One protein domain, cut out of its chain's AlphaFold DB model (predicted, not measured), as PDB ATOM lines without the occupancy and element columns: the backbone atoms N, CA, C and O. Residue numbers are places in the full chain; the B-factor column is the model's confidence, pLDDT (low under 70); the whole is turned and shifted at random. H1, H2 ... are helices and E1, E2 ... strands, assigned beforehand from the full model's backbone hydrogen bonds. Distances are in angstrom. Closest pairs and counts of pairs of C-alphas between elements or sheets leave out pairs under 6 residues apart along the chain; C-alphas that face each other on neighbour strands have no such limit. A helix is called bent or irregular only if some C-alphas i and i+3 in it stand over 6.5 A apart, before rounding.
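What this domain is: This is residues 15 to 97 of the 112 residues of an uncharacterized protein of Streptomyces sp. CdTB01 (UniProt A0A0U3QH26). A twisted sheet of four strands forms a wall, and two helices running the same way, H1 and H2, only graze it. The hairpin of E3 and E4 reaches to one end of the long axis, and the link from H1 to E2 reaches to the other. The printed part has 83 residues, in the order E1, H1, E2, H2, E3, E4; the mixed sheet runs E1, E2, E3, E4, and the class is mixed, helices and strands. It is compact, with a radius of gyration of the C-alphas of 13.1 A, yet elongated, spanning 41 by 27 by 19 A.

Where its parts are: Find C-alpha 15 at (85.097, 86.365, 142.266), where E1, residues 15 to 17, begins. H1 is residues 22 to 33, 16.2 A long, and E2 is residues 45 to 50, 16.3 A. H2, residues 57 to 73, runs 23.7 A from C-alpha 57 at (78.882, 99.300, 121.587). E3, residues 77 to 83, is 20.0 A, and E4, residues 90 to 96, is 17.1 A, ending at (88.156, 100.420, 141.215).

How they stand to each other: E1 and E2 are parallel, with N 16 and O 46 at 2.8 A; E2 and E3 are parallel, with N 47 and O 77 at 2.8 A. E3 and E4 form an antiparallel hairpin, with N 80 and O 94 at 2.9 A. E1, H1, E2 and E2, H2, E3 are strand-helix-strand units, parallel neighbour strands with a helix between, both crossovers right-handed. H1 grazes the sheet with residues 24 to 31, H2 with 68 to 72. H1 and H2 only just touch, with 3 pairs of C-alphas within 8 A, closest Val 29 and Val 67 at 7.6 A, H2 by residues 67 to 70 alone; the tilt is a shallow 14 degrees. Every O i to N i+4 pair of H1 is within hydrogen-bond range, and 10 of 13 in H2, which has a kink of 33 degrees near residue 66 and is only just irregular: C-alphas 65 and 68 are 6.9 A apart.

The domain as a whole: The C-alphas farthest apart, of Ala 37 and Arg 86, are 41.4 A apart. The printed part has no cut, the link from H1 to E2 is long, and no printed residue is under 70 in pLDDT.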
ATOM      1  N   VAL A  15      84.850  85.753 143.572       96.62
ATOM      2  CA  VAL A  15      85.097  86.365 142.266       96.62
ATOM      3  C   VAL A  15      83.918  86.077 141.348       96.62
ATOM      4  O   VAL A  15      83.616  84.917 141.071       96.62
ATOM      5  N   ILE A  16      83.271  87.133 140.859       97.75
ATOM      6  CA  ILE A  16      82.203  87.056 139.862       97.75
ATOM      7  C   ILE A  16      82.802  87.420 138.506       97.75
ATOM      8  O   ILE A  16      83.182  88.568 138.286       97.75
ATOM      9  N   ASN A  17      82.875  86.457 137.587       97.44
ATOM     10  CA  ASN A  17      83.197  86.753 136.194       97.44
ATOM     11  C   ASN A  17      81.980  87.409 135.521       97.44
ATOM     12  O   ASN A  17      80.875  86.860 135.537       97.44
ATOM     13  N   TRP A  18      82.194  88.580 134.929       98.00
ATOM     14  CA  TRP A  18      81.178  89.336 134.219       98.00
ATOM     15  C   TRP A  18      81.634  89.650 132.789       98.00
ATOM     16  O   TRP A  18      82.283  90.658 132.509       98.00
ATOM     17  N   GLY A  19      81.231  88.793 131.849       95.94
ATOM     18  CA  GLY A  19      81.505  88.943 130.413       95.94
ATOM     19  C   GLY A  19      80.569  89.909 129.675       95.94
ATOM     20  O   GLY A  19      80.432  89.810 128.460       95.94
ATOM     21  N   LEU A  20      79.860  90.787 130.394       96.50
ATOM     22  CA  LEU A  20      78.836  91.715 129.876       96.50
ATOM     23  C   LEU A  20      77.649  91.058 129.140       96.50
ATOM     24  O   LEU A  20      76.825  91.747 128.537       96.50
ATOM     25  N   GLY A  21      77.528  89.731 129.190       95.12
ATOM     26  CA  GLY A  21      76.387  89.001 128.646       95.12
ATOM     27  C   GLY A  21      75.155  89.122 129.541       95.12
ATOM     28  O   GLY A  21      75.269  89.434 130.732       95.12
ATOM     29  N   VAL A  22      73.980  88.832 128.980       96.62
ATOM     30  CA  VAL A  22      72.691  88.890 129.696       96.62
ATOM     31  C   VAL A  22      72.720  88.030 130.960       96.62
ATOM     32  O   VAL A  22      72.431  88.540 132.037       96.62
ATOM     33  N   ASP A  23      73.161  86.774 130.863       98.00
ATOM     34  CA  ASP A  23      73.136  85.840 131.996       98.00
ATOM     35  C   ASP A  23      74.127  86.227 133.098       98.00
ATOM     36  O   ASP A  23      73.767  86.275 134.273       98.00
ATOM     37  N   SER A  24      75.363  86.580 132.726       97.94
ATOM     38  CA  SER A  24      76.360  87.052 133.695       97.94
ATOM     39  C   SER A  24      75.932  88.359 134.368       97.94
ATOM     40  O   SER A  24      76.216  88.572 135.543       97.94
ATOM     41  N   THR A  25      75.208  89.218 133.644       98.12
ATOM     42  CA  THR A  25      74.661  90.465 134.193       98.12
ATOM     43  C   THR A  25      73.503  90.179 135.141       98.12
ATOM     44  O   THR A  25      73.475  90.726 136.236       98.12
ATOM     45  N   ALA A  26      72.578  89.294 134.763       98.06
ATOM     46  CA  ALA A  26      71.461  88.897 135.613       98.06
ATOM     47  C   ALA A  26      71.947  88.234 136.909       98.06
ATOM     48  O   ALA A  26      71.443  88.547 137.984       98.06
ATOM     49  N   TYR A  27      72.961  87.367 136.821       98.12
ATOM     50  CA  TYR A  27      73.605  86.786 137.996       98.12
ATOM     51  C   TYR A  27      74.219  87.864 138.893       98.12
ATOM     52  O   TYR A  27      73.929  87.889 140.087       98.12
ATOM     53  N   LEU A  28      75.020  88.772 138.324       98.50
ATOM     54  CA  LEU A  28      75.643  89.857 139.077       98.50
ATOM     55  C   LEU A  28      74.594  90.722 139.785       98.50
ATOM     56  O   LEU A  28      74.685  90.907 140.993       98.50
ATOM     57  N   VAL A  29      73.576  91.198 139.065       98.06
ATOM     58  CA  VAL A  29      72.499  92.020 139.639       98.06
ATOM     59  C   VAL A  29      71.784  91.274 140.763       98.06
ATOM     60  O   VAL A  29      71.619  91.831 141.841       98.06
ATOM     61  N   LYS A  30      71.470  89.987 140.573       97.62
ATOM     62  CA  LYS A  30      70.851  89.164 141.616       97.62
ATOM     63  C   LYS A  30      71.704  89.078 142.889       97.62
ATOM     64  O   LYS A  30      71.159  89.117 143.986       97.62
ATOM     65  N   MET A  31      73.031  88.969 142.761       98.25
ATOM     66  CA  MET A  31      73.930  88.976 143.925       98.25
ATOM     67  C   MET A  31      73.986  90.347 144.615       98.25
ATOM     68  O   MET A  31      74.206  90.403 145.820       98.25
ATOM     69  N   LEU A  32      73.806  91.445 143.872       97.62
ATOM     70  CA  LEU A  32      73.809  92.809 144.416       97.62
ATOM     71  C   LEU A  32      72.496  93.168 145.129       97.62
ATOM     72  O   LEU A  32      72.535  93.877 146.131       97.62
ATOM     73  N   GLU A  33      71.354  92.680 144.635       96.75
ATOM     74  CA  GLU A  33      70.023  92.994 145.179       96.75
ATOM     75  C   GLU A  33      69.789  92.404 146.579       96.75
ATOM     76  O   GLU A  33      69.261  93.092 147.453       96.75
ATOM     77  N   ASP A  34      70.192  91.151 146.807       96.25
ATOM     78  CA  ASP A  34      70.123  90.507 148.124       96.25
ATOM     79  C   ASP A  34      71.356  89.622 148.374       96.25
ATOM     80  O   ASP A  34      71.291  88.387 148.298       96.25
ATOM     81  N   PRO A  35      72.514  90.234 148.681       96.88
ATOM     82  CA  PRO A  35      73.741  89.485 148.928       96.88
ATOM     83  C   PRO A  35      73.598  88.538 150.128       96.88
ATOM     84  O   PRO A  35      74.164  87.444 150.135       96.88
ATOM     85  N   SER A  36      72.782  88.909 151.122       95.88
ATOM     86  CA  SER A  36      72.590  88.129 152.346       95.88
ATOM     87  C   SER A  36      71.861  86.807 152.096       95.88
ATOM     88  O   SER A  36      72.294  85.770 152.604       95.88
ATOM     89  N   ALA A  37      70.834  86.802 151.237       97.12
ATOM     90  CA  ALA A  37      70.132  85.586 150.823       97.12
ATOM     91  C   ALA A  37      71.014  84.620 150.018       97.12
ATOM     92  O   ALA A  37      70.657  83.455 149.821       97.12
ATOM     93  N   HIS A  38      72.169  85.093 149.553       95.12
ATOM     94  CA  HIS A  38      73.131  84.323 148.777       95.12
ATOM     95  C   HIS A  38      74.434  84.038 149.532       95.12
ATOM     96  O   HIS A  38      75.326  83.404 148.972       95.12
ATOM     97  N   GLY A  39      74.540  84.447 150.804       95.62
ATOM     98  CA  GLY A  39      75.751  84.260 151.608       95.62
ATOM     99  C   GLY A  39      76.957  85.030 151.066       95.62
ATOM    100  O   GLY A  39      78.090  84.583 151.224       95.62
ATOM    101  N   VAL A  40      76.714  86.156 150.393       96.44
ATOM    102  CA  VAL A  40      77.734  86.985 149.748       96.44
ATOM    103  C   VAL A  40      78.078  88.177 150.639       96.44
ATOM    104  O   VAL A  40      77.199  88.928 151.052       96.44
ATOM    105  N   ASP A  41      79.370  88.393 150.881       96.31
ATOM    106  CA  ASP A  41      79.886  89.658 151.407       96.31
ATOM    107  C   ASP A  41      80.422  90.514 150.250       96.31
ATOM    108  O   ASP A  41      81.469  90.229 149.656       96.31
ATOM    109  N   LEU A  42      79.704  91.590 149.919       96.31
ATOM    110  CA  LEU A  42      80.065  92.489 148.820       96.31
ATOM    111  C   LEU A  42      81.390  93.231 149.057       96.31
ATOM    112  O   LEU A  42      82.079  93.555 148.089       96.31
ATOM    113  N   ALA A  43      81.803  93.450 150.312       94.75
ATOM    114  CA  ALA A  43      83.093  94.076 150.619       94.75
ATOM    115  C   ALA A  43      84.281  93.165 150.266       94.75
ATOM    116  O   ALA A  43      85.378  93.654 149.964       94.75
ATOM    117  N   ARG A  44      84.033  91.851 150.266       95.12
ATOM    118  CA  ARG A  44      84.984  90.770 149.966       95.12
ATOM    119  C   ARG A  44      84.744  90.132 148.598       95.12
ATOM    120  O   ARG A  44      85.339  89.107 148.272       95.12
ATOM    121  N   THR A  45      83.899  90.758 147.781       96.19
ATOM    122  CA  THR A  45      83.593  90.327 146.418       96.19
ATOM    123  C   THR A  45      84.343  91.178 145.398       96.19
ATOM    124  O   THR A  45      84.404  92.407 145.493       96.19
ATOM    125  N   MET A  46      84.900  90.514 144.387       97.25
ATOM    126  CA  MET A  46      85.497  91.136 143.210       97.25
ATOM    127  C   MET A  46      84.713  90.737 141.963       97.25
ATOM    128  O   MET A  46      84.515  89.554 141.699       97.25
ATOM    129  N   VAL A  47      84.313  91.717 141.162       98.31
ATOM    130  CA  VAL A  47      83.818  91.497 139.803       98.31
ATOM    131  C   VAL A  47      85.004  91.590 138.855       98.31
ATOM    132  O   VAL A  47      85.752  92.567 138.888       98.31
ATOM    133  N   LEU A  48      85.187  90.568 138.029       97.81
ATOM    134  CA  LEU A  48      86.233  90.504 137.018       97.81
ATOM    135  C   LEU A  48      85.596  90.626 135.636       97.81
ATOM    136  O   LEU A  48      84.695  89.857 135.304       97.81
ATOM    137  N   HIS A  49      86.072  91.578 134.842       97.75
ATOM    138  CA  HIS A  49      85.708  91.715 133.437       97.75
ATOM    139  C   HIS A  49      86.957  91.541 132.568       97.75
ATOM    140  O   HIS A  49      87.913  92.312 132.693       97.75
ATOM    141  N   GLU A  50      86.967  90.525 131.703       95.06
ATOM    142  CA  GLU A  50      88.039  90.320 130.730       95.06
ATOM    143  C   GLU A  50      87.691  90.947 129.376       95.06
ATOM    144  O   GLU A  50      86.729  90.550 128.719       95.06
ATOM    145  N   LEU A  51      88.510  91.904 128.941       94.19
ATOM    146  CA  LEU A  51      88.367  92.573 127.657       94.19
ATOM    147  C   LEU A  51      88.714  91.616 126.514       94.19
ATOM    148  O   LEU A  51      89.803  91.036 126.460       94.19
ATOM    149  N   THR A  52      87.816  91.549 125.544       88.00
ATOM    150  CA  THR A  52      88.033  90.968 124.216       88.00
ATOM    151  C   THR A  52      88.587  91.998 123.233       88.00
ATOM    152  O   THR A  52      89.305  91.624 122.305       88.00
ATOM    153  N   GLY A  53      88.298  93.287 123.459       87.31
ATOM    154  CA  GLY A  53      88.669  94.388 122.569       87.31
ATOM    155  C   GLY A  53      87.699  94.603 121.402       87.31
ATOM    156  O   GLY A  53      88.001  95.403 120.516       87.31
ATOM    157  N   ASP A  54      86.570  93.889 121.391       90.19
ATOM    158  CA  ASP A  54      85.523  93.968 120.366       90.19
ATOM    159  C   ASP A  54      84.114  93.839 120.981       90.19
ATOM    160  O   ASP A  54      83.187  93.261 120.411       90.19
ATOM    161  N   GLU A  55      83.922  94.356 122.199       92.44
ATOM    162  CA  GLU A  55      82.602  94.385 122.823       92.44
ATOM    163  C   GLU A  55      81.652  95.289 122.031       92.44
ATOM    164  O   GLU A  55      81.932  96.474 121.780       92.44
ATOM    165  N   TRP A  56      80.460  94.758 121.740       93.50
ATOM    166  CA  TRP A  56      79.388  95.498 121.080       93.50
ATOM    167  C   TRP A  56      79.148  96.855 121.764       93.50
ATOM    168  O   TRP A  56      78.936  96.897 122.983       93.50
ATOM    169  N   PRO A  57      79.106  97.973 121.012       94.25
ATOM    170  CA  PRO A  57      78.882  99.300 121.587       94.25
ATOM    171  C   PRO A  57      77.619  99.383 122.456       94.25
ATOM    172  O   PRO A  57      77.636  99.996 123.520       94.25
ATOM    173  N   ALA A  58      76.540  98.706 122.046       95.50
ATOM    174  CA  ALA A  58      75.296  98.646 122.812       95.50
ATOM    175  C   ALA A  58      75.473  97.942 124.169       95.50
ATOM    176  O   ALA A  58      74.950  98.409 125.177       95.50
ATOM    177  N   THR A  59      76.257  96.862 124.224       94.12
ATOM    178  CA  THR A  59      76.557  96.149 125.473       94.12
ATOM    179  C   THR A  59      77.311  97.047 126.453       94.12
ATOM    180  O   THR A  59      76.940  97.127 127.623       94.12
ATOM    181  N   ARG A  60      78.313  97.796 125.976       95.00
ATOM    182  CA  ARG A  60      79.047  98.772 126.801       95.00
ATOM    183  C   ARG A  60      78.153  99.917 127.279       95.00
ATOM    184  O   ARG A  60      78.261 100.336 128.435       95.00
ATOM    185  N   ALA A  61      77.249 100.394 126.424       96.12
ATOM    186  CA  ALA A  61      76.271 101.414 126.790       96.12
ATOM    187  C   ALA A  61      75.330 100.918 127.900       96.12
ATOM    188  O   ALA A  61      75.172 101.601 128.910       96.12
ATOM    189  N   HIS A  62      74.786  99.702 127.779       96.88
ATOM    190  CA  HIS A  62      73.950  99.099 128.819       96.88
ATOM    191  C   HIS A  62      74.716  98.872 130.129       96.88
ATOM    192  O   HIS A  62      74.198  99.189 131.198       96.88
ATOM    193  N   ALA A  63      75.956  98.377 130.063       97.50
ATOM    194  CA  ALA A  63      76.811  98.221 131.238       97.50
ATOM    195  C   ALA A  63      76.999  99.557 131.973       97.50
ATOM    196  O   ALA A  63      76.793  99.632 133.186       97.50
ATOM    197  N   SER A  64      77.311 100.621 131.227       97.31
ATOM    198  CA  SER A  64      77.502 101.976 131.761       97.31
ATOM    199  C   SER A  64      76.219 102.559 132.352       97.31
ATOM    200  O   SER A  64      76.260 103.223 133.384       97.31
ATOM    201  N   GLN A  65      75.078 102.302 131.711       97.94
ATOM    202  CA  GLN A  65      73.785 102.838 132.125       97.94
ATOM    203  C   GLN A  65      73.206 102.122 133.349       97.94
ATOM    204  O   GLN A  65      72.623 102.779 134.208       97.94
ATOM    205  N   TYR A  66      73.336 100.796 133.423       97.50
ATOM    206  CA  TYR A  66      72.588  99.986 134.386       97.50
ATOM    207  C   TYR A  66      73.465  99.299 135.430       97.50
ATOM    208  O   TYR A  66      73.070  99.231 136.586       97.50
ATOM    209  N   VAL A  67      74.651  98.807 135.064       98.44
ATOM    210  CA  VAL A  67      75.439  97.939 135.959       98.44
ATOM    211  C   VAL A  67      76.496  98.716 136.735       98.44
ATOM    212  O   VAL A  67      76.597  98.562 137.951       98.44
ATOM    213  N   LEU A  68      77.263  99.592 136.074       98.62
ATOM    214  CA  LEU A  68      78.290 100.387 136.759       98.62
ATOM    215  C   LEU A  68      77.722 101.242 137.905       98.62
ATOM    216  O   LEU A  68      78.356 101.284 138.960       98.62
ATOM    217  N   PRO A  69      76.537 101.878 137.782       98.62
ATOM    218  CA  PRO A  69      75.929 102.585 138.904       98.62
ATOM    219  C   PRO A  69      75.680 101.701 140.128       98.62
ATOM    220  O   PRO A  69      76.011 102.130 141.230       98.62
ATOM    221  N   LEU A  70      75.194 100.471 139.931       98.44
ATOM    222  CA  LEU A  70      74.961  99.516 141.019       98.44
ATOM    223  C   LEU A  70      76.278  99.115 141.692       98.44
ATOM    224  O   LEU A  70      76.385  99.130 142.916       98.44
ATOM    225  N   LEU A  71      77.322  98.829 140.908       98.56
ATOM    226  CA  LEU A  71      78.640  98.506 141.463       98.56
ATOM    227  C   LEU A  71      79.194  99.644 142.327       98.56
ATOM    228  O   LEU A  71      79.737  99.383 143.399       98.56
ATOM    229  N   ARG A  72      79.021 100.902 141.897       98.44
ATOM    230  CA  ARG A  72      79.413 102.084 142.683       98.44
ATOM    231  C   ARG A  72      78.582 102.234 143.955       98.44
ATOM    232  O   ARG A  72      79.144 102.497 145.014       98.44
ATOM    233  N   GLU A  73      77.264 102.075 143.857       98.19
ATOM    234  CA  GLU A  73      76.343 102.168 144.997       98.19
ATOM    235  C   GLU A  73      76.734 101.186 146.106       98.19
ATOM    236  O   GLU A  73      76.902 101.582 147.260       98.19
ATOM    237  N   HIS A  74      76.998  99.934 145.734       97.69
ATOM    238  CA  HIS A  74      77.427  98.893 146.666       97.69
ATOM    239  C   HIS A  74      78.938  98.893 146.952       97.69
ATOM    240  O   HIS A  74      79.414  98.080 147.745       97.69
ATOM    241  N   ARG A  75      79.711  99.792 146.323       97.38
ATOM    242  CA  ARG A  75      81.185  99.869 146.391       97.38
ATOM    243  C   ARG A  75      81.883  98.537 146.086       97.38
ATOM    244  O   ARG A  75      82.956  98.253 146.634       97.38
ATOM    245  N   VAL A  76      81.286  97.728 145.215       97.75
ATOM    246  CA  VAL A  76      81.845  96.447 144.775       97.75
ATOM    247  C   VAL A  76      83.035  96.714 143.866       97.75
ATOM    248  O   VAL A  76      83.003  97.583 142.994       97.75
ATOM    249  N   ARG A  77      84.119  95.973 144.090       97.25
ATOM    250  CA  ARG A  77      85.354  96.138 143.328       97.25
ATOM    251  C   ARG A  77      85.185  95.548 141.932       97.25
ATOM    252  O   ARG A  77      84.981  94.345 141.811       97.25
ATOM    253  N   LEU A  78      85.330  96.373 140.901       98.31
ATOM    254  CA  LEU A  78      85.458  95.946 139.513       98.31
ATOM    255  C   LEU A  78      86.934  95.974 139.115       98.31
ATOM    256  O   LEU A  78      87.588  97.012 139.222       98.31
ATOM    257  N   VAL A  79      87.436  94.842 138.628       97.56
ATOM    258  CA  VAL A  79      88.754  94.732 138.005       97.56
ATOM    259  C   VAL A  79      88.560  94.400 136.536       97.56
ATOM    260  O   VAL A  79      87.916  93.411 136.187       97.56
ATOM    261  N   GLN A  80      89.121  95.240 135.678       97.75
ATOM    262  CA  GLN A  80      89.088  95.071 134.234       97.75
ATOM    263  C   GLN A  80      90.469  94.626 133.782       97.75
ATOM    264  O   GLN A  80      91.467  95.287 134.080       97.75
ATOM    265  N   VAL A  81      90.545  93.502 133.081       96.94
ATOM    266  CA  VAL A  81      91.812  92.929 132.626       96.94
ATOM    267  C   VAL A  81      91.785  92.675 131.134       96.94
ATOM    268  O   VAL A  81      90.741  92.400 130.559       96.94
ATOM    269  N   ALA A  82      92.946  92.737 130.501       95.75
ATOM    270  CA  ALA A  82      93.104  92.413 129.095       95.75
ATOM    271  C   ALA A  82      94.357  91.570 128.887       95.75
ATOM    272  O   ALA A  82      95.203  91.450 129.776       95.75
ATOM    273  N   ARG A  83      94.521  91.024 127.686       94.38
ATOM    274  CA  ARG A  83      95.810  90.459 127.298       94.38
ATOM    275  C   ARG A  83      96.833  91.572 127.108       94.38
ATOM    276  O   ARG A  83      96.580  92.556 126.417       94.38
ATOM    277  N   ALA A  84      97.996  91.398 127.726       94.38
ATOM    278  CA  ALA A  84      99.128  92.303 127.569       94.38
ATOM    279  C   ALA A  84      99.861  92.071 126.238       94.38
ATOM    280  O   ALA A  84     100.488  92.982 125.704       94.38
ATOM    281  N   SER A  85      99.801  90.846 125.715       92.88
ATOM    282  CA  SER A  85     100.479  90.433 124.491       92.88
ATOM    283  C   SER A  85      99.830  89.164 123.916       92.88
ATOM    284  O   SER A  85      98.830  88.652 124.428       92.88
ATOM    285  N   ARG A  86     100.400  88.632 122.826       91.00
ATOM    286  CA  ARG A  86      99.993  87.337 122.255       91.00
ATOM    287  C   ARG A  86     100.342  86.160 123.177       91.00
ATOM    288  O   ARG A  86      99.619  85.161 123.196       91.00
ATOM    289  N   SER A  87     101.440  86.263 123.925       88.50
ATOM    290  CA  SER A  87     101.709  85.402 125.082       88.50
ATOM    291  C   SER A  87     100.643  85.676 126.140       88.50
ATOM    292  O   SER A  87     100.244  86.817 126.299       88.50
ATOM    293  N   LEU A  88     100.156  84.648 126.843       82.19
ATOM    294  CA  LEU A  88      99.006  84.684 127.776       82.19
ATOM    295  C   LEU A  88      99.177  85.598 129.020       82.19
ATOM    296  O   LEU A  88      98.581  85.353 130.063       82.19
ATOM    297  N   GLU A  89     100.014  86.622 128.938       93.06
ATOM    298  CA  GLU A  89     100.224  87.657 129.933       93.06
ATOM    299  C   GLU A  89      98.975  88.533 130.062       93.06
ATOM    300  O   GLU A  89      98.351  88.918 129.070       93.06
ATOM    301  N   ILE A  90      98.632  88.873 131.302       93.56
ATOM    302  CA  ILE A  90      97.447  89.659 131.636       93.56
ATOM    303  C   ILE A  90      97.880  91.040 132.125       93.56
ATOM    304  O   ILE A  90      98.730  91.157 133.008       93.56
ATOM    305  N   ALA A  91      97.277  92.081 131.559       94.38
ATOM    306  CA  ALA A  91      97.386  93.459 132.012       94.38
ATOM    307  C   ALA A  91      96.132  93.841 132.805       94.38
ATOM    308  O   ALA A  91      95.010  93.571 132.375       94.38
ATOM    309  N   VAL A  92      96.324  94.501 133.948       95.94
ATOM    310  CA  VAL A  92      95.232  95.156 134.678       95.94
ATOM    311  C   VAL A  92      94.998  96.514 134.033       95.94
ATOM    312  O   VAL A  92      95.903  97.345 133.990       95.94
ATOM    313  N   MET A  93      93.795  96.714 133.510       96.75
ATOM    314  CA  MET A  93      93.406  97.931 132.802       96.75
ATOM    315  C   MET A  93      92.794  98.961 133.741       96.75
ATOM    316  O   MET A  93      93.014 100.157 133.573       96.75
ATOM    317  N   ASP A  94      92.023  98.486 134.715       96.94
ATOM    318  CA  ASP A  94      91.396  99.297 135.749       96.94
ATOM    319  C   ASP A  94      91.091  98.428 136.978       96.94
ATOM    320  O   ASP A  94      90.826  97.230 136.851       96.94
ATOM    321  N   ASP A  95      91.139  99.030 138.162       96.38
ATOM    322  CA  ASP A  95      90.843  98.390 139.446       96.38
ATOM    323  C   ASP A  95      90.224  99.430 140.379       96.38
ATOM    324  O   ASP A  95      90.910 100.311 140.905       96.38
ATOM    325  N   SER A  96      88.904  99.363 140.546       96.25
ATOM    326  CA  SER A  96      88.156 100.420 141.215       96.25
ATOM    327  C   SER A  96      86.934  99.892 141.956       96.25
ATOM    328  O   SER A  96      86.254  98.969 141.521       96.25
ATOM    329  N   ARG A  97      86.610 100.533 143.083       97.25
ATOM    330  CA  ARG A  97      85.298 100.412 143.757       97.25
ATOM    331  C   ARG A  97      84.321 101.508 143.339       97.25
ATOM    332  O   ARG A  97      83.211 101.574 143.847       97.25
TER     333      ARG A  97